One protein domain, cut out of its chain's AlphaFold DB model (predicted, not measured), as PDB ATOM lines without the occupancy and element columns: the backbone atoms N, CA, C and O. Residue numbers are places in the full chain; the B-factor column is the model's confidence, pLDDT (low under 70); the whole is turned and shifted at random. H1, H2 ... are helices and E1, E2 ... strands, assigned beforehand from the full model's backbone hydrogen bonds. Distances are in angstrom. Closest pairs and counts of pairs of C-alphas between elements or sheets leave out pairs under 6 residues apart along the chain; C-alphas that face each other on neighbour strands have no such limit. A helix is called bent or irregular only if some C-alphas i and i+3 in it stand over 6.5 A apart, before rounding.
ATOM      1  N   VAL A   2     170.030  98.236 164.715       78.50
ATOM      2  CA  VAL A   2     170.609  99.345 165.510       78.50
ATOM      3  C   VAL A   2     172.125  99.486 165.334       78.50
ATOM      4  O   VAL A   2     172.598 100.589 165.120       78.50
ATOM      5  N   LYS A   3     172.875  98.374 165.318       78.81
ATOM      6  CA  LYS A   3     174.326  98.407 165.068       78.81
ATOM      7  C   LYS A   3     174.709  99.084 163.750       78.81
ATOM      8  O   LYS A   3     175.527  99.984 163.745       78.81
ATOM      9  N   LYS A   4     174.034  98.708 162.661       84.88
ATOM     10  CA  LYS A   4     174.250  99.318 161.348       84.88
ATOM     11  C   LYS A   4     173.956 100.825 161.370       84.88
ATOM     12  O   LYS A   4     174.711 101.589 160.798       84.88
ATOM     13  N   LEU A   5     172.887 101.240 162.057       83.31
ATOM     14  CA  LEU A   5     172.556 102.661 162.208       83.31
ATOM     15  C   LEU A   5     173.625 103.417 163.007       83.31
ATOM     16  O   LEU A   5     173.953 104.535 162.642       83.31
ATOM     17  N   ALA A   6     174.179 102.814 164.061       81.31
ATOM     18  CA  ALA A   6     175.254 103.424 164.846       81.31
ATOM     19  C   ALA A   6     176.566 103.560 164.058       81.31
ATOM     20  O   ALA A   6     177.313 104.502 164.292       81.31
ATOM     21  N   ASP A   7     176.830 102.641 163.126       80.44
ATOM     22  CA  ASP A   7     178.010 102.698 162.256       80.44
ATOM     23  C   ASP A   7     177.860 103.745 161.128       80.44
ATOM     24  O   ASP A   7     178.860 104.234 160.607       80.44
ATOM     25  N   GLU A   8     176.626 104.078 160.732       86.38
ATOM     26  CA  GLU A   8     176.325 104.988 159.612       86.38
ATOM     27  C   GLU A   8     175.973 106.422 160.050       86.38
ATOM     28  O   GLU A   8     176.132 107.349 159.258       86.38
ATOM     29  N   ALA A   9     175.468 106.615 161.271       84.38
ATOM     30  CA  ALA A   9     175.027 107.914 161.776       84.38
ATOM     31  C   ALA A   9     176.109 108.623 162.600       84.38
ATOM     32  O   ALA A   9     176.730 108.020 163.471       84.38
ATOM     33  N   ASP A  10     176.241 109.939 162.415       82.62
ATOM     34  CA  ASP A  10     177.094 110.780 163.269       82.62
ATOM     35  C   ASP A  10     176.547 110.884 164.705       82.62
ATOM     36  O   ASP A  10     177.301 110.954 165.675       82.62
ATOM     37  N   VAL A  11     175.215 110.897 164.842       83.75
ATOM     38  CA  VAL A  11     174.498 110.959 166.120       83.75
ATOM     39  C   VAL A  11     173.308 110.009 166.070       83.75
ATOM     40  O   VAL A  11     172.458 110.109 165.186       83.75
ATOM     41  N   LEU A  12     173.222 109.106 167.049       85.69
ATOM     42  CA  LEU A  12     172.116 108.166 167.195       85.69
ATOM     43  C   LEU A  12     171.425 108.374 168.546       85.69
ATOM     44  O   LEU A  12     172.023 108.171 169.599       85.69
ATOM     45  N   PHE A  13     170.146 108.740 168.502       86.62
ATOM     46  CA  PHE A  13     169.284 108.840 169.676       86.62
ATOM     47  C   PHE A  13     168.245 107.715 169.650       86.62
ATOM     48  O   PHE A  13     167.582 107.503 168.635       86.62
ATOM     49  N   ILE A  14     168.123 106.971 170.754       85.75
ATOM     50  CA  ILE A  14     167.247 105.797 170.858       85.75
ATOM     51  C   ILE A  14     166.253 106.018 171.997       85.75
ATOM     52  O   ILE A  14     166.630 106.016 173.167       85.75
ATOM     53  N   CYS A  15     164.975 106.161 171.650       85.19
ATOM     54  CA  CYS A  15     163.869 106.115 172.605       85.19
ATOM     55  C   CYS A  15     163.467 104.669 172.908       85.19
ATOM     56  O   CYS A  15     163.733 103.770 172.111       85.19
ATOM     57  N   GLU A  16     162.782 104.459 174.036       82.75
ATOM     58  CA  GLU A  16     162.136 103.175 174.357       82.75
ATOM     59  C   GLU A  16     163.064 101.950 174.216       82.75
ATOM     60  O   GLU A  16     162.662 100.881 173.768       82.75
ATOM     61  N   HIS A  17     164.331 102.086 174.617       84.12
ATOM     62  CA  HIS A  17     165.304 100.991 174.536       84.12
ATOM     63  C   HIS A  17     165.001  99.838 175.520       84.12
ATOM     64  O   HIS A  17     165.583  98.762 175.397       84.12
ATOM     65  N   TRP A  18     164.115 100.068 176.498       83.00
ATOM     66  CA  TRP A  18     163.612  99.098 177.487       83.00
ATOM     67  C   TRP A  18     164.675  98.375 178.320       83.00
ATOM     68  O   TRP A  18     164.397  97.333 178.909       83.00
ATOM     69  N   LEU A  19     165.874  98.943 178.403       83.31
ATOM     70  CA  LEU A  19     166.930  98.450 179.280       83.31
ATOM     71  C   LEU A  19     166.788  99.114 180.639       83.31
ATOM     72  O   LEU A  19     166.502 100.304 180.720       83.31
ATOM     73  N   CYS A  20     167.024  98.376 181.703       86.50
ATOM     74  CA  CYS A  20     167.153  98.903 183.047       86.50
ATOM     75  C   CYS A  20     168.392  99.805 183.214       86.50
ATOM     76  O   CYS A  20     169.375  99.638 182.490       86.50
ATOM     77  N   PRO A  21     168.418 100.714 184.208       86.56
ATOM     78  CA  PRO A  21     169.607 101.508 184.529       86.56
ATOM     79  C   PRO A  21     170.890 100.684 184.725       86.56
ATOM     80  O   PRO A  21     171.967 101.113 184.328       86.56
ATOM     81  N   ASN A  22     170.790  99.480 185.299       87.75
ATOM     82  CA  ASN A  22     171.933  98.583 185.507       87.75
ATOM     83  C   ASN A  22     172.309  97.752 184.265       87.75
ATOM     84  O   ASN A  22     173.235  96.947 184.337       87.75
ATOM     85  N   GLU A  23     171.610  97.927 183.143       88.00
ATOM     86  CA  GLU A  23     171.829  97.197 181.890       88.00
ATOM     87  C   GLU A  23     172.645  97.985 180.855       88.00
ATOM     88  O   GLU A  23     172.809  97.529 179.723       88.00
ATOM     89  N   ASP A  24     173.240  99.118 181.246       86.81
ATOM     90  CA  ASP A  24     174.138  99.913 180.393       86.81
ATOM     91  C   ASP A  24     175.280  99.082 179.772       86.81
ATOM     92  O   ASP A  24     175.704  99.289 178.635       86.81
ATOM     93  N   TYR A  25     175.742  98.050 180.483       87.94
ATOM     94  CA  TYR A  25     176.787  97.153 179.989       87.94
ATOM     95  C   TYR A  25     176.443  96.509 178.635       87.94
ATOM     96  O   TYR A  25     177.350  96.139 177.887       87.94
ATOM     97  N   ILE A  26     175.156  96.367 178.297       86.88
ATOM     98  CA  ILE A  26     174.705  95.861 176.998       86.88
ATOM     99  C   ILE A  26     175.038  96.869 175.896       86.88
ATOM    100  O   ILE A  26     175.505  96.459 174.830       86.88
ATOM    101  N   ILE A  27     174.843  98.164 176.147       85.38
ATOM    102  CA  ILE A  27     175.217  99.229 175.214       85.38
ATOM    103  C   ILE A  27     176.735  99.269 175.089       85.38
ATOM    104  O   ILE A  27     177.257  99.087 173.990       85.38
ATOM    105  N   ASN A  28     177.447  99.360 176.212       82.75
ATOM    106  CA  ASN A  28     178.907  99.395 176.217       82.75
ATOM    107  C   ASN A  28     179.510  98.218 175.435       82.75
ATOM    108  O   ASN A  28     180.296  98.404 174.517       82.75
ATOM    109  N   LYS A  29     179.067  96.985 175.701       86.06
ATOM    110  CA  LYS A  29     179.601  95.789 175.033       86.06
ATOM    111  C   LYS A  29     179.447  95.814 173.507       86.06
ATOM    112  O   LYS A  29     180.274  95.227 172.813       86.06
ATOM    113  N   ASN A  30     178.381  96.418 172.987       80.88
ATOM    114  CA  ASN A  30     178.069  96.400 171.554       80.88
ATOM    115  C   ASN A  30     178.527  97.664 170.809       80.88
ATOM    116  O   ASN A  30     178.645  97.617 169.582       80.88
ATOM    117  N   PHE A  31     178.775  98.753 171.542       82.69
ATOM    118  CA  PHE A  31     179.045 100.088 171.009       82.69
ATOM    119  C   PHE A  31     180.236 100.775 171.700       82.69
ATOM    120  O   PHE A  31     180.310 101.999 171.699       82.69
ATOM    121  N   ASN A  32     181.174 100.020 172.285       77.81
ATOM    122  CA  ASN A  32     182.331 100.561 173.020       77.81
ATOM    123  C   ASN A  32     183.248 101.460 172.178       77.81
ATOM    124  O   ASN A  32     184.024 102.231 172.736       77.81
ATOM    125  N   GLN A  33     183.178 101.358 170.852       79.50
ATOM    126  CA  GLN A  33     183.888 102.236 169.928       79.50
ATOM    127  C   GLN A  33     183.240 103.624 169.766       79.50
ATOM    128  O   GLN A  33     183.840 104.496 169.145       79.50
ATOM    129  N   HIS A  34     182.037 103.838 170.307       80.06
ATOM    130  CA  HIS A  34     181.313 105.106 170.245       80.06
ATOM    131  C   HIS A  34     181.265 105.769 171.623       80.06
ATOM    132  O   HIS A  34     181.118 105.107 172.652       80.06
ATOM    133  N   ASN A  35     181.308 107.101 171.641       81.38
ATOM    134  CA  ASN A  35     180.928 107.851 172.833       81.38
ATOM    135  C   ASN A  35     179.415 107.730 173.006       81.38
ATOM    136  O   ASN A  35     178.664 108.053 172.086       81.38
ATOM    137  N   TYR A  36     178.969 107.280 174.173       81.81
ATOM    138  CA  TYR A  36     177.549 107.138 174.456       81.81
ATOM    139  C   TYR A  36     177.206 107.719 175.827       81.81
ATOM    140  O   TYR A  36     178.022 107.737 176.748       81.81
ATOM    141  N   TYR A  37     175.968 108.186 175.949       84.38
ATOM    142  CA  TYR A  37     175.338 108.526 177.215       84.38
ATOM    143  C   TYR A  37     174.133 107.611 177.392       84.38
ATOM    144  O   TYR A  37     173.292 107.512 176.496       84.38
ATOM    145  N   PHE A  38     174.059 106.930 178.533       84.00
ATOM    146  CA  PHE A  38     172.968 106.021 178.846       84.00
ATOM    147  C   PHE A  38     172.151 106.551 180.014       84.00
ATOM    148  O   PHE A  38     172.682 106.880 181.076       84.00
ATOM    149  N   LYS A  39     170.838 106.592 179.820       83.75
ATOM    150  CA  LYS A  39     169.867 106.905 180.857       83.75
ATOM    151  C   LYS A  39     168.634 106.058 180.629       83.75
ATOM    152  O   LYS A  39     168.193 105.891 179.499       83.75
ATOM    153  N   SER A  40     168.073 105.561 181.721       83.31
ATOM    154  CA  SER A  40     166.857 104.772 181.692       83.31
ATOM    155  C   SER A  40     165.952 105.137 182.855       83.31
ATOM    156  O   SER A  40     166.412 105.228 183.990       83.31
ATOM    157  N   ASP A  41     164.662 105.275 182.559       78.62
ATOM    158  CA  ASP A  41     163.597 105.430 183.554       78.62
ATOM    159  C   ASP A  41     162.855 104.090 183.763       78.62
ATOM    160  O   ASP A  41     161.742 104.040 184.283       78.62
ATOM    161  N   MET A  42     163.443 102.973 183.313       79.50
ATOM    162  CA  MET A  42     162.864 101.643 183.477       79.50
ATOM    163  C   MET A  42     162.967 101.154 184.921       79.50
ATOM    164  O   MET A  42     164.056 100.969 185.457       79.50
ATOM    165  N   GLU A  43     161.820 100.832 185.516       77.31
ATOM    166  CA  GLU A  43     161.768 100.100 186.786       77.31
ATOM    167  C   GLU A  43     162.269  98.653 186.636       77.31
ATOM    168  O   GLU A  43     161.767  97.896 185.796       77.31
ATOM    169  N   CYS A  44     163.222  98.261 187.487       77.31
ATOM    170  CA  CYS A  44     163.849  96.936 187.486       77.31
ATOM    171  C   CYS A  44     163.215  95.978 188.491       77.31
ATOM    172  O   CYS A  44     162.785  96.380 189.566       77.31
ATOM    173  N   GLY A  45     163.211  94.683 188.166       67.00
ATOM    174  CA  GLY A  45     162.779  93.627 189.090       67.00
ATOM    175  C   GLY A  45     161.272  93.350 189.122       67.00
ATOM    176  O   GLY A  45     160.845  92.426 189.809       67.00
ATOM    177  N   VAL A  46     160.462  94.075 188.347       61.22
ATOM    178  CA  VAL A  46     159.037  93.766 188.167       61.22
ATOM    179  C   VAL A  46     158.873  92.908 186.914       61.22
ATOM    180  O   VAL A  46     159.281  93.309 185.826       61.22
ATOM    181  N   VAL A  47     158.253  91.728 187.037       53.81
ATOM    182  CA  VAL A  47     157.797  90.953 185.871       53.81
ATOM    183  C   VAL A  47     156.675  91.749 185.204       53.81
ATOM    184  O   VAL A  47     155.516  91.686 185.614       53.81
ATOM    185  N   LYS A  48     157.024  92.565 184.208       53.69
ATOM    186  CA  LYS A  48     156.068  93.433 183.517       53.69
ATOM    187  C   LYS A  48     155.155  92.572 182.628       53.69
ATOM    188  O   LYS A  48     155.616  91.912 181.700       53.69
ATOM    189  N   LYS A  49     153.844  92.561 182.905       43.97
ATOM    190  CA  LYS A  49     152.824  92.075 181.958       43.97
ATOM    191  C   LYS A  49     152.519  93.203 180.969       43.97
ATOM    192  O   LYS A  49     151.950  94.213 181.367       43.97
ATOM    193  N   GLY A  50     152.862  93.019 179.694       57.09
ATOM    194  CA  GLY A  50     152.619  94.002 178.626       57.09
ATOM    195  C   GLY A  50     153.885  94.729 178.164       57.09
ATOM    196  O   GLY A  50     154.993  94.336 178.526       57.09
ATOM    197  N   ARG A  51     153.728  95.767 177.328       55.56
ATOM    198  CA  ARG A  51     154.863  96.601 176.902       55.56
ATOM    199  C   ARG A  51     155.419  97.338 178.123       55.56
ATOM    200  O   ARG A  51     154.636  97.982 178.823       55.56
ATOM    201  N   PRO A  52     156.723  97.239 178.412       58.81
ATOM    202  CA  PRO A  52     157.305  97.993 179.503       58.81
ATOM    203  C   PRO A  52     157.155  99.498 179.247       58.81
ATOM    204  O   PRO A  52     157.595 100.002 178.222       58.81
ATOM    205  N   PHE A  53     156.528 100.205 180.188       55.72
ATOM    206  CA  PHE A  53     156.545 101.665 180.219       55.72
ATOM    207  C   PHE A  53     157.882 102.136 180.804       55.72
ATOM    208  O   PHE A  53     158.339 101.573 181.809       55.72
ATOM    209  N   GLY A  54     158.484 103.144 180.169       55.84
ATOM    210  CA  GLY A  54     159.747 103.758 180.584       55.84
ATOM    211  C   GLY A  54     160.833 103.666 179.507       55.84
ATOM    212  O   GLY A  54     161.200 102.586 179.051       55.84
ATOM    213  N   GLY A  55     161.358 104.816 179.106       49.06
ATOM    214  CA  GLY A  55     162.495 104.955 178.201       49.06
ATOM    215  C   GLY A  55     162.862 106.428 178.171       49.06
ATOM    216  O   GLY A  55     162.142 107.213 177.577       49.06
ATOM    217  N   ALA A  56     163.896 106.816 178.908       52.50
ATOM    218  CA  ALA A  56     164.114 108.203 179.293       52.50
ATOM    219  C   ALA A  56     164.535 109.120 178.135       52.50
ATOM    220  O   ALA A  56     165.245 108.716 177.215       52.50
ATOM    221  N   VAL A  57     164.185 110.400 178.289       45.78
ATOM    222  CA  VAL A  57     164.814 111.574 177.657       45.78
ATOM    223  C   VAL A  57     166.328 111.535 177.896       45.78
ATOM    224  O   VAL A  57     166.744 111.602 179.060       45.78
ATOM    225  N   SER A  58     167.143 111.530 176.836       47.06
ATOM    226  CA  SER A  58     168.586 111.802 176.937       47.06
ATOM    227  C   SER A  58     168.926 113.089 176.203       47.06
ATOM    228  O   SER A  58     168.962 113.138 174.977       47.06
ATOM    229  N   MET A  59     169.239 114.129 176.968       41.06
ATOM    230  CA  MET A  59     169.902 115.311 176.438       41.06
ATOM    231  C   MET A  59     171.344 114.930 176.090       41.06
ATOM    232  O   MET A  59     172.125 114.614 176.985       41.06
ATOM    233  N   ILE A  60     171.685 114.925 174.802       50.56
ATOM    234  CA  ILE A  60     173.044 114.655 174.329       50.56
ATOM    235  C   ILE A  60     173.554 115.921 173.656       50.56
ATOM    236  O   ILE A  60     173.310 116.150 172.476       50.56
ATOM    237  N   GLU A  61     174.294 116.738 174.400       44.66
ATOM    238  CA  GLU A  61     175.006 117.863 173.805       44.66
ATOM    239  C   GLU A  61     176.165 117.336 172.949       44.66
ATOM    240  O   GLU A  61     177.201 116.910 173.461       44.66
ATOM    241  N   VAL A  62     175.989 117.353 171.627       52.22
ATOM    242  CA  VAL A  62     177.064 117.068 170.672       52.22
ATOM    243  C   VAL A  62     177.578 118.387 170.120       52.22
ATOM    244  O   VAL A  62     176.953 118.971 169.244       52.22
ATOM    245  N   ASN A  63     178.740 118.834 170.596       48.09
ATOM    246  CA  ASN A  63     179.435 119.970 170.000       48.09
ATOM    247  C   ASN A  63     180.019 119.566 168.639       48.09
ATOM    248  O   ASN A  63     181.137 119.054 168.561       48.09
ATOM    249  N   ILE A  64     179.275 119.798 167.557       53.81
ATOM    250  CA  ILE A  64     179.812 119.648 166.200       53.81
ATOM    251  C   ILE A  64     180.602 120.915 165.861       53.81
ATOM    252  O   ILE A  64     180.056 121.893 165.357       53.81
ATOM    253  N   CYS A  65     181.902 120.910 166.153       47.69
ATOM    254  CA  CYS A  65     182.810 121.949 165.677       47.69
ATOM    255  C   CYS A  65     183.042 121.760 164.173       47.69
ATOM    256  O   CYS A  65     183.878 120.957 163.762       47.69
ATOM    257  N   THR A  66     182.320 122.500 163.333       50.16
ATOM    258  CA  THR A  66     182.729 122.649 161.927       50.16
ATOM    259  C   THR A  66     184.064 123.405 161.865       50.16
ATOM    260  O   THR A  66     184.331 124.236 162.729       50.16
ATOM    261  N   ASN A  67     184.915 123.130 160.869       47.69
ATOM    262  CA  ASN A  67     186.284 123.676 160.738       47.69
ATOM    263  C   ASN A  67     186.398 125.222 160.770       47.69
ATOM    264  O   ASN A  67     187.503 125.757 160.830       47.69
ATOM    265  N   SER A  68     185.280 125.946 160.746       53.75
ATOM    266  CA  SER A  68     185.170 127.352 161.126       53.75
ATOM    267  C   SER A  68     184.772 127.469 162.601       53.75
ATOM    268  O   SER A  68     183.671 127.086 162.993       53.75
ATOM    269  N   SER A  69     185.666 128.041 163.400       51.75
ATOM    270  CA  SER A  69     185.668 128.218 164.860       51.75
ATOM    271  C   SER A  69     184.471 128.952 165.507       51.75
ATOM    272  O   SER A  69     184.609 129.448 166.624       51.75
ATOM    273  N   SER A  70     183.299 129.027 164.873       54.22
ATOM    274  CA  SER A  70     182.169 129.837 165.353       54.22
ATOM    275  C   SER A  70     180.805 129.150 165.392       54.22
ATOM    276  O   SER A  70     179.929 129.658 166.080       54.22
ATOM    277  N   ASN A  71     180.592 128.010 164.725       62.25
ATOM    278  CA  ASN A  71     179.258 127.399 164.694       62.25
ATOM    279  C   ASN A  71     179.185 126.221 165.661       62.25
ATOM    280  O   ASN A  71     179.644 125.122 165.351       62.25
ATOM    281  N   ARG A  72     178.628 126.478 166.847       72.75
ATOM    282  CA  ARG A  72     178.238 125.440 167.806       72.75
ATOM    283  C   ARG A  72     176.815 124.989 167.491       72.75
ATOM    284  O   ARG A  72     175.935 125.811 167.244       72.75
ATOM    285  N   LEU A  73     176.618 123.678 167.496       80.69
ATOM    286  CA  LEU A  73     175.323 123.026 167.363       80.69
ATOM    287  C   LEU A  73     175.056 122.278 168.665       80.69
ATOM    288  O   LEU A  73     175.941 121.566 169.133       80.69
ATOM    289  N   ARG A  74     173.863 122.419 169.240       82.56
ATOM    290  CA  ARG A  74     173.415 121.638 170.396       82.56
ATOM    291  C   ARG A  74     172.267 120.731 169.976       82.56
ATOM    292  O   ARG A  74     171.364 121.150 169.257       82.56
ATOM    293  N   ILE A  75     172.309 119.478 170.420       84.12
ATOM    294  CA  ILE A  75     171.286 118.475 170.111       84.12
ATOM    295  C   ILE A  75     170.548 118.106 171.405       84.12
ATOM    296  O   ILE A  75     171.158 117.836 172.434       84.12
ATOM    297  N   PHE A  76     169.221 118.090 171.365       84.12
ATOM    298  CA  PHE A  76     168.359 117.611 172.439       84.12
ATOM    299  C   PHE A  76     167.663 116.336 171.987       84.12
ATOM    300  O   PHE A  76     166.851 116.364 171.066       84.12
ATOM    301  N   GLY A  77     167.966 115.222 172.649       86.31
ATOM    302  CA  GLY A  77     167.187 113.999 172.531       86.31
ATOM    303  C   GLY A  77     166.021 114.019 173.516       86.31
ATOM    304  O   GLY A  77     166.229 114.009 174.731       86.31
ATOM    305  N   VAL A  78     164.790 114.042 173.015       85.38
ATOM    306  CA  VAL A  78     163.575 114.075 173.834       85.38
ATOM    307  C   VAL A  78     162.744 112.811 173.696       85.38
ATOM    308  O   VAL A  78     162.547 112.267 172.617       85.38
ATOM    309  N   TRP A  79     162.216 112.355 174.822       86.62
ATOM    310  CA  TRP A  79     161.139 111.382 174.873       86.62
ATOM    311  C   TRP A  79     160.047 111.938 175.779       86.62
ATOM    312  O   TRP A  79     160.213 112.059 176.990       86.62
ATOM    313  N   ILE A  80     158.941 112.340 175.183       86.44
ATOM    314  CA  ILE A  80     157.787 112.860 175.900       86.44
ATOM    315  C   ILE A  80     156.867 111.673 176.198       86.44
ATOM    316  O   ILE A  80     156.564 110.914 175.279       86.44
ATOM    317  N   PRO A  81     156.397 111.483 177.442       83.75
ATOM    318  CA  PRO A  81     155.513 110.366 177.758       83.75
ATOM    319  C   PRO A  81     154.179 110.501 177.023       83.75
ATOM    320  O   PRO A  81     153.698 111.609 176.836       83.75
ATOM    321  N   PHE A  82     153.531 109.390 176.677       87.62
ATOM    322  CA  PHE A  82     152.181 109.427 176.109       87.62
ATOM    323  C   PHE A  82     151.199 110.233 176.983       87.62
ATOM    324  O   PHE A  82     151.192 110.104 178.210       87.62
ATOM    325  N   ASP A  83     150.350 111.035 176.336       90.06
ATOM    326  CA  ASP A  83     149.308 111.803 177.013       90.06
ATOM    327  C   ASP A  83     148.115 110.915 177.402       90.06
ATOM    328  O   ASP A  83     147.207 110.663 176.606       90.06
ATOM    329  N   ASP A  84     148.095 110.467 178.656       88.75
ATOM    330  CA  ASP A  84     146.986 109.716 179.254       88.75
ATOM    331  C   ASP A  84     145.901 110.613 179.887       88.75
ATOM    332  O   ASP A  84     144.982 110.121 180.543       88.75
ATOM    333  N   GLY A  85     145.990 111.934 179.701       90.88
ATOM    334  CA  GLY A  85     145.091 112.922 180.295       90.88
ATOM    335  C   GLY A  85     145.430 113.304 181.740       90.88
ATOM    336  O   GLY A  85     144.857 114.266 182.255       90.88
ATOM    337  N   SER A  86     146.382 112.632 182.395       93.31
ATOM    338  CA  SER A  86     146.773 112.947 183.772       93.31
ATOM    339  C   SER A  86     147.540 114.271 183.875       93.31
ATOM    340  O   SER A  86     148.169 114.742 182.922       93.31
ATOM    341  N   ASN A  87     147.503 114.887 185.060       92.75
ATOM    342  CA  ASN A  87     148.314 116.072 185.356       92.75
ATOM    343  C   ASN A  87     149.796 115.728 185.547       92.75
ATOM    344  O   ASN A  87     150.643 116.582 185.316       92.75
ATOM    345  N   GLU A  88     150.111 114.491 185.935       90.31
ATOM    346  CA  GLU A  88     151.492 114.025 186.073       90.31
ATOM    347  C   GLU A  88     152.203 114.033 184.716       90.31
ATOM    348  O   GLU A  88     153.261 114.645 184.582       90.31
ATOM    349  N   LYS A  89     151.601 113.431 183.679       88.31
ATOM    350  CA  LYS A  89     152.203 113.428 182.336       88.31
ATOM    351  C   LYS A  89     152.303 114.832 181.753       88.31
ATOM    352  O   LYS A  89     153.345 115.178 181.202       88.31
ATOM    353  N   LEU A  90     151.290 115.673 181.978       90.38
ATOM    354  CA  LEU A  90     151.340 117.080 181.581       90.38
ATOM    355  C   LEU A  90     152.468 117.854 182.283       90.38
ATOM    356  O   LEU A  90     153.131 118.673 181.651       90.38
ATOM    357  N   ALA A  91     152.707 117.600 183.571       89.38
ATOM    358  CA  ALA A  91     153.802 118.230 184.300       89.38
ATOM    359  C   ALA A  91     155.168 117.821 183.728       89.38
ATOM    360  O   ALA A  91     156.023 118.682 183.544       89.38
ATOM    361  N   ILE A  92     155.347 116.540 183.382       86.88
ATOM    362  CA  ILE A  92     156.567 116.044 182.724       86.88
ATOM    363  C   ILE A  92     156.744 116.700 181.347       86.88
ATOM    364  O   ILE A  92     157.836 117.165 181.029       86.88
ATOM    365  N   PHE A  93     155.677 116.788 180.548       88.19
ATOM    366  CA  PHE A  93     155.688 117.481 179.256       88.19
ATOM    367  C   PHE A  93     156.159 118.936 179.392       88.19
ATOM    368  O   PHE A  93     157.114 119.341 178.730       88.19
ATOM    369  N   ASN A  94     155.550 119.699 180.306       88.44
ATOM    370  CA  ASN A  94     155.926 121.093 180.553       88.44
ATOM    371  C   ASN A  94     157.371 121.215 181.050       88.44
ATOM    372  O   ASN A  94     158.093 122.098 180.604       88.44
ATOM    373  N   GLN A  95     157.817 120.315 181.930       87.88
ATOM    374  CA  GLN A  95     159.194 120.313 182.422       87.88
ATOM    375  C   GLN A  95     160.208 120.146 181.282       87.88
ATOM    376  O   GLN A  95     161.213 120.853 181.259       87.88
ATOM    377  N   VAL A  96     159.956 119.234 180.335       86.06
ATOM    378  CA  VAL A  96     160.836 119.024 179.172       86.06
ATOM    379  C   VAL A  96     160.918 120.289 178.319       86.06
ATOM    380  O   VAL A  96     162.017 120.703 177.951       86.06
ATOM    381  N   LEU A  97     159.778 120.925 178.042       85.44
ATOM    382  CA  LEU A  97     159.738 122.160 177.261       85.44
ATOM    383  C   LEU A  97     160.456 123.311 177.962       85.44
ATOM    384  O   LEU A  97     161.286 123.957 177.334       85.44
ATOM    385  N   SER A  98     160.238 123.502 179.263       87.44
ATOM    386  CA  SER A  98     160.914 124.556 180.027       87.44
ATOM    387  C   SER A  98     162.430 124.387 180.066       87.44
ATOM    388  O   SER A  98     163.157 125.375 180.061       87.44
ATOM    389  N   VAL A  99     162.937 123.149 180.075       85.62
ATOM    390  CA  VAL A  99     164.383 122.905 179.966       85.62
ATOM    391  C   VAL A  99     164.897 123.319 178.588       85.62
ATOM    392  O   VAL A  99     165.926 123.986 178.508       85.62
ATOM    393  N   ILE A 100     164.192 122.964 177.510       84.12
ATOM    394  CA  ILE A 100     164.573 123.363 176.146       84.12
ATOM    395  C   ILE A 100     164.554 124.886 175.996       84.12
ATOM    396  O   ILE A 100     165.536 125.448 175.512       84.12
ATOM    397  N   GLU A 101     163.472 125.540 176.428       86.12
ATOM    398  CA  GLU A 101     163.321 126.999 176.410       86.12
ATOM    399  C   GLU A 101     164.484 127.666 177.147       86.12
ATOM    400  O   GLU A 101     165.190 128.486 176.565       86.12
ATOM    401  N   MET A 102     164.752 127.233 178.384       87.75
ATOM    402  CA  MET A 102     165.848 127.758 179.196       87.75
ATOM    403  C   MET A 102     167.177 127.694 178.444       87.75
ATOM    404  O   MET A 102     167.899 128.682 178.412       87.75
ATOM    405  N   TYR A 103     167.517 126.559 177.825       83.94
ATOM    406  CA  TYR A 103     168.766 126.470 177.071       83.94
ATOM    407  C   TYR A 103     168.772 127.373 175.842       83.94
ATOM    408  O   TYR A 103     169.772 128.046 175.621       83.94
ATOM    409  N   SER A 104     167.669 127.438 175.093       82.25
ATOM    410  CA  SER A 104     167.574 128.292 173.903       82.25
ATOM    411  C   SER A 104     167.772 129.784 174.193       82.25
ATOM    412  O   SER A 104     168.158 130.528 173.298       82.25
ATOM    413  N   GLU A 105     167.562 130.215 175.439       87.38
ATOM    414  CA  GLU A 105     167.799 131.591 175.888       87.38
ATOM    415  C   GLU A 105     169.231 131.838 176.408       87.38
ATOM    416  O   GLU A 105     169.635 132.994 176.556       87.38
ATOM    417  N   LEU A 106     170.009 130.790 176.713       85.69
ATOM    418  CA  LEU A 106     171.321 130.918 177.366       85.69
ATOM    419  C   LEU A 106     172.464 131.262 176.408       85.69
ATOM    420  O   LEU A 106     173.437 131.899 176.821       85.69
ATOM    421  N   ASP A 107     172.399 130.810 175.160       81.06
ATOM    422  CA  ASP A 107     173.441 131.045 174.168       81.06
ATOM    423  C   ASP A 107     172.885 131.114 172.737       81.06
ATOM    424  O   ASP A 107     171.869 130.518 172.392       81.06
ATOM    425  N   ASP A 108     173.588 131.867 171.889       82.81
ATOM    426  CA  ASP A 108     173.266 132.018 170.468       82.81
ATOM    427  C   ASP A 108     173.916 130.881 169.663       82.81
ATOM    428  O   ASP A 108     174.904 131.062 168.945       82.81
ATOM    429  N   VAL A 109     173.430 129.657 169.885       84.00
ATOM    430  CA  VAL A 109     173.864 128.450 169.164       84.00
ATOM    431  C   VAL A 109     172.711 127.871 168.355       84.00
ATOM    432  O   VAL A 109     171.539 128.106 168.633       84.00
ATOM    433  N   SER A 110     173.034 127.088 167.328       85.50
ATOM    434  CA  SER A 110     172.002 126.356 166.593       85.50
ATOM    435  C   SER A 110     171.540 125.140 167.389       85.50
ATOM    436  O   SER A 110     172.349 124.464 168.024       85.50
ATOM    437  N   TYR A 111     170.252 124.826 167.297       84.00
ATOM    438  CA  TYR A 111     169.625 123.748 168.052       84.00
ATOM    439  C   TYR A 111     168.980 122.711 167.138       84.00
ATOM    440  O   TYR A 111     168.290 123.050 166.180       84.00
ATOM    441  N   ILE A 112     169.160 121.437 167.473       86.88
ATOM    442  CA  ILE A 112     168.386 120.320 166.929       86.88
ATOM    443  C   ILE A 112     167.655 119.662 168.089       86.88
ATOM    444  O   ILE A 112     168.281 119.264 169.064       86.88
ATOM    445  N   ILE A 113     166.342 119.500 167.975       86.81
ATOM    446  CA  ILE A 113     165.542 118.740 168.938       86.81
ATOM    447  C   ILE A 113     165.008 117.515 168.197       86.81
ATOM    448  O   ILE A 113     164.315 117.650 167.191       86.81
ATOM    449  N   ILE A 114     165.363 116.322 168.665       88.19
ATOM    450  CA  ILE A 114     165.025 115.041 168.037       88.19
ATOM    451  C   ILE A 114     164.421 114.087 169.053       88.19
ATOM    452  O   ILE A 114     164.808 114.083 170.217       88.19
ATOM    453  N   GLY A 115     163.519 113.226 168.596       87.69
ATOM    454  CA  GLY A 115     162.994 112.134 169.403       87.69
ATOM    455  C   GLY A 115     161.490 111.963 169.279       87.69
ATOM    456  O   GLY A 115     160.890 112.368 168.283       87.69
ATOM    457  N   ASP A 116     160.898 111.324 170.284       87.75
ATOM    458  CA  ASP A 116     159.472 111.019 170.313       87.75
ATOM    459  C   ASP A 116     158.727 112.049 171.161       87.75
ATOM    460  O   ASP A 116     158.832 112.072 172.387       87.75
ATOM    461  N   PHE A 117     157.970 112.916 170.492       87.56
ATOM    462  CA  PHE A 117     157.170 113.948 171.144       87.56
ATOM    463  C   PHE A 117     155.803 113.438 171.619       87.56
ATOM    464  O   PHE A 117     155.100 114.172 172.310       87.56
ATOM    465  N   ASN A 118     155.388 112.226 171.223       88.69
ATOM    466  CA  ASN A 118     154.042 111.695 171.460       88.69
ATOM    467  C   ASN A 118     152.908 112.691 171.119       88.69
ATOM    468  O   ASN A 118     151.833 112.674 171.720       88.69
ATOM    469  N   ALA A 119     153.148 113.548 170.122       89.00
ATOM    470  CA  ALA A 119     152.242 114.585 169.650       89.00
ATOM    471  C   ALA A 119     152.130 114.530 168.121       89.00
ATOM    472  O   ALA A 119     153.112 114.317 167.412       89.00
ATOM    473  N   ASP A 120     150.924 114.737 167.607       89.62
ATOM    474  CA  ASP A 120     150.599 114.763 166.184       89.62
ATOM    475  C   ASP A 120     149.731 115.990 165.909       89.62
ATOM    476  O   ASP A 120     148.556 116.033 166.270       89.62
ATOM    477  N   LEU A 121     150.296 116.993 165.230       88.25
ATOM    478  CA  LEU A 121     149.658 118.299 165.014       88.25
ATOM    479  C   LEU A 121     148.288 118.219 164.310       88.25
ATOM    480  O   LEU A 121     147.559 119.213 164.301       88.25
ATOM    481  N   ASN A 122     147.912 117.060 163.759       90.75
ATOM    482  CA  ASN A 122     146.631 116.822 163.101       90.75
ATOM    483  C   ASN A 122     145.564 116.167 163.999       90.75
ATOM    484  O   ASN A 122     144.382 116.232 163.662       90.75
ATOM    485  N   ARG A 123     145.919 115.545 165.134       90.38
ATOM    486  CA  ARG A 123     144.948 114.822 165.990       90.38
ATOM    487  C   ARG A 123     144.170 115.727 166.936       90.38
ATOM    488  O   ARG A 123     143.134 115.311 167.460       90.38
ATOM    489  N   ASN A 124     144.654 116.952 167.137       90.19
ATOM    490  CA  ASN A 124     144.034 117.961 167.991       90.19
ATOM    491  C   ASN A 124     143.842 117.507 169.453       90.19
ATOM    492  O   ASN A 124     142.862 117.863 170.106       90.19
ATOM    493  N   LYS A 125     144.771 116.694 169.959       92.25
ATOM    494  CA  LYS A 125     144.911 116.323 171.368       92.25
ATOM    495  C   LYS A 125     145.647 117.414 172.139       92.25
ATOM    496  O   LYS A 125     146.159 118.375 171.569       92.25
ATOM    497  N   ARG A 126     145.675 117.263 173.462       92.50
ATOM    498  CA  ARG A 126     146.201 118.269 174.389       92.50
ATOM    499  C   ARG A 126     147.674 118.594 174.104       92.50
ATOM    500  O   ARG A 126     147.982 119.770 173.940       92.50
ATOM    501  N   TYR A 127     148.549 117.602 173.932       92.06
ATOM    502  CA  TYR A 127     149.947 117.866 173.547       92.06
ATOM    503  C   TYR A 127     150.084 118.520 172.172       92.06
ATOM    504  O   TYR A 127     150.870 119.446 172.012       92.06
ATOM    505  N   ASP A 128     149.271 118.120 171.194       91.69
ATOM    506  CA  ASP A 128     149.289 118.702 169.845       91.69
ATOM    507  C   ASP A 128     148.938 120.197 169.861       91.69
ATOM    508  O   ASP A 128     149.465 120.989 169.079       91.69
ATOM    509  N   VAL A 129     148.004 120.597 170.731       90.81
ATOM    510  CA  VAL A 129     147.651 122.007 170.944       90.81
ATOM    511  C   VAL A 129     148.849 122.774 171.498       90.81
ATOM    512  O   VAL A 129     149.172 123.824 170.948       90.81
ATOM    513  N   PHE A 130     149.533 122.238 172.511       88.50
ATOM    514  CA  PHE A 130     150.725 122.879 173.064       88.50
ATOM    515  C   PHE A 130     151.864 122.949 172.046       88.50
ATOM    516  O   PHE A 130     152.380 124.031 171.795       88.50
ATOM    517  N   MET A 131     152.198 121.854 171.366       87.75
ATOM    518  CA  MET A 131     153.270 121.838 170.361       87.75
ATOM    519  C   MET A 131     153.023 122.819 169.207       87.75
ATOM    520  O   MET A 131     153.962 123.408 168.684       87.75
ATOM    521  N   ARG A 132     151.762 123.069 168.829       88.38
ATOM    522  CA  ARG A 132     151.431 124.099 167.825       88.38
ATOM    523  C   ARG A 132     151.686 125.525 168.289       88.38
ATOM    524  O   ARG A 132     151.805 126.391 167.432       88.38
ATOM    525  N   PHE A 133     151.705 125.789 169.591       83.81
ATOM    526  CA  PHE A 133     152.127 127.089 170.106       83.81
ATOM    527  C   PHE A 133     153.637 127.278 169.914       83.81
ATOM    528  O   PHE A 133     154.057 128.348 169.502       83.81
ATOM    529  N   TYR A 134     154.418 126.217 170.123       77.69
ATOM    530  CA  TYR A 134     155.879 126.231 170.030       77.69
ATOM    531  C   TYR A 134     156.451 126.245 168.612       77.69
ATOM    532  O   TYR A 134     157.553 126.733 168.400       77.69
ATOM    533  N   LEU A 135     155.734 125.667 167.649       76.94
ATOM    534  CA  LEU A 135     156.201 125.523 166.264       76.94
ATOM    535  C   LEU A 135     155.709 126.639 165.324       76.94
ATOM    536  O   LEU A 135     155.845 126.506 164.107       76.94
ATOM    537  N   LYS A 136     155.086 127.690 165.863       61.47
ATOM    538  CA  LYS A 136     154.640 128.875 165.117       61.47
ATOM    539  C   LYS A 136     155.595 130.033 165.337       61.47
ATOM    540  O   LYS A 136     155.800 130.771 164.351       61.47
TER     541      LYS A 136
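This is residues 2 to 136 of the 136 residues of the protein "Hypothetical protein" of Brachionus calyciflorus (UniProt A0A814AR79). Two lobes: H1 and H2 amid long loops, and the long helix H3 packed on a narrow two-stranded parallel sheet, E1 and E2, with H4 near H3. The printed part has 135 residues, with H1 H2 E1 H3 E2 H4 along it; the class is mixed, helices and strands, under half of the residues being in them. It is only just compact, close to loose: radius of gyration of the C-alphas 16.7 A, spans 48 by 42 by 24 A.

Start at H1, residues 2 to 8; it only just touches H2, residues 21 to 31, with 3 pairs of C-alphas within 8 A, the closest Lys 3 and Asn 30, 7.8 A. H2 is irregular, with C-alphas 22 and 25 7.5 A apart. E1, residues 73 to 79, H3, residues 87 to 106, and E2, residues 110 to 116, form a right-handed strand-helix-strand unit, two parallel neighbour strands with a helix between; N 74 and O 110 are 2.8 A apart, within hydrogen-bond range. H4, residues 126 to 134, is near H3. Every O i to N i+4 pair is within range in H1, H3 and H4, and 4 of 7 in H2.

Find H1 at C-alpha 2, (170.609, 99.345, 165.510); H3 runs 28.5 A, E1 19.8 A, E2 20.2 A, and H4 ends at C-alpha 134, (155.879, 126.231, 170.030).

The farthest C-alphas, Lys 49 and Ser 68, are 52.2 A apart. The printed part has no cut; the links H1 to H2 and H2 to E1 are long. Look for pLDDT under 70 at residues 45 to 71 and 136.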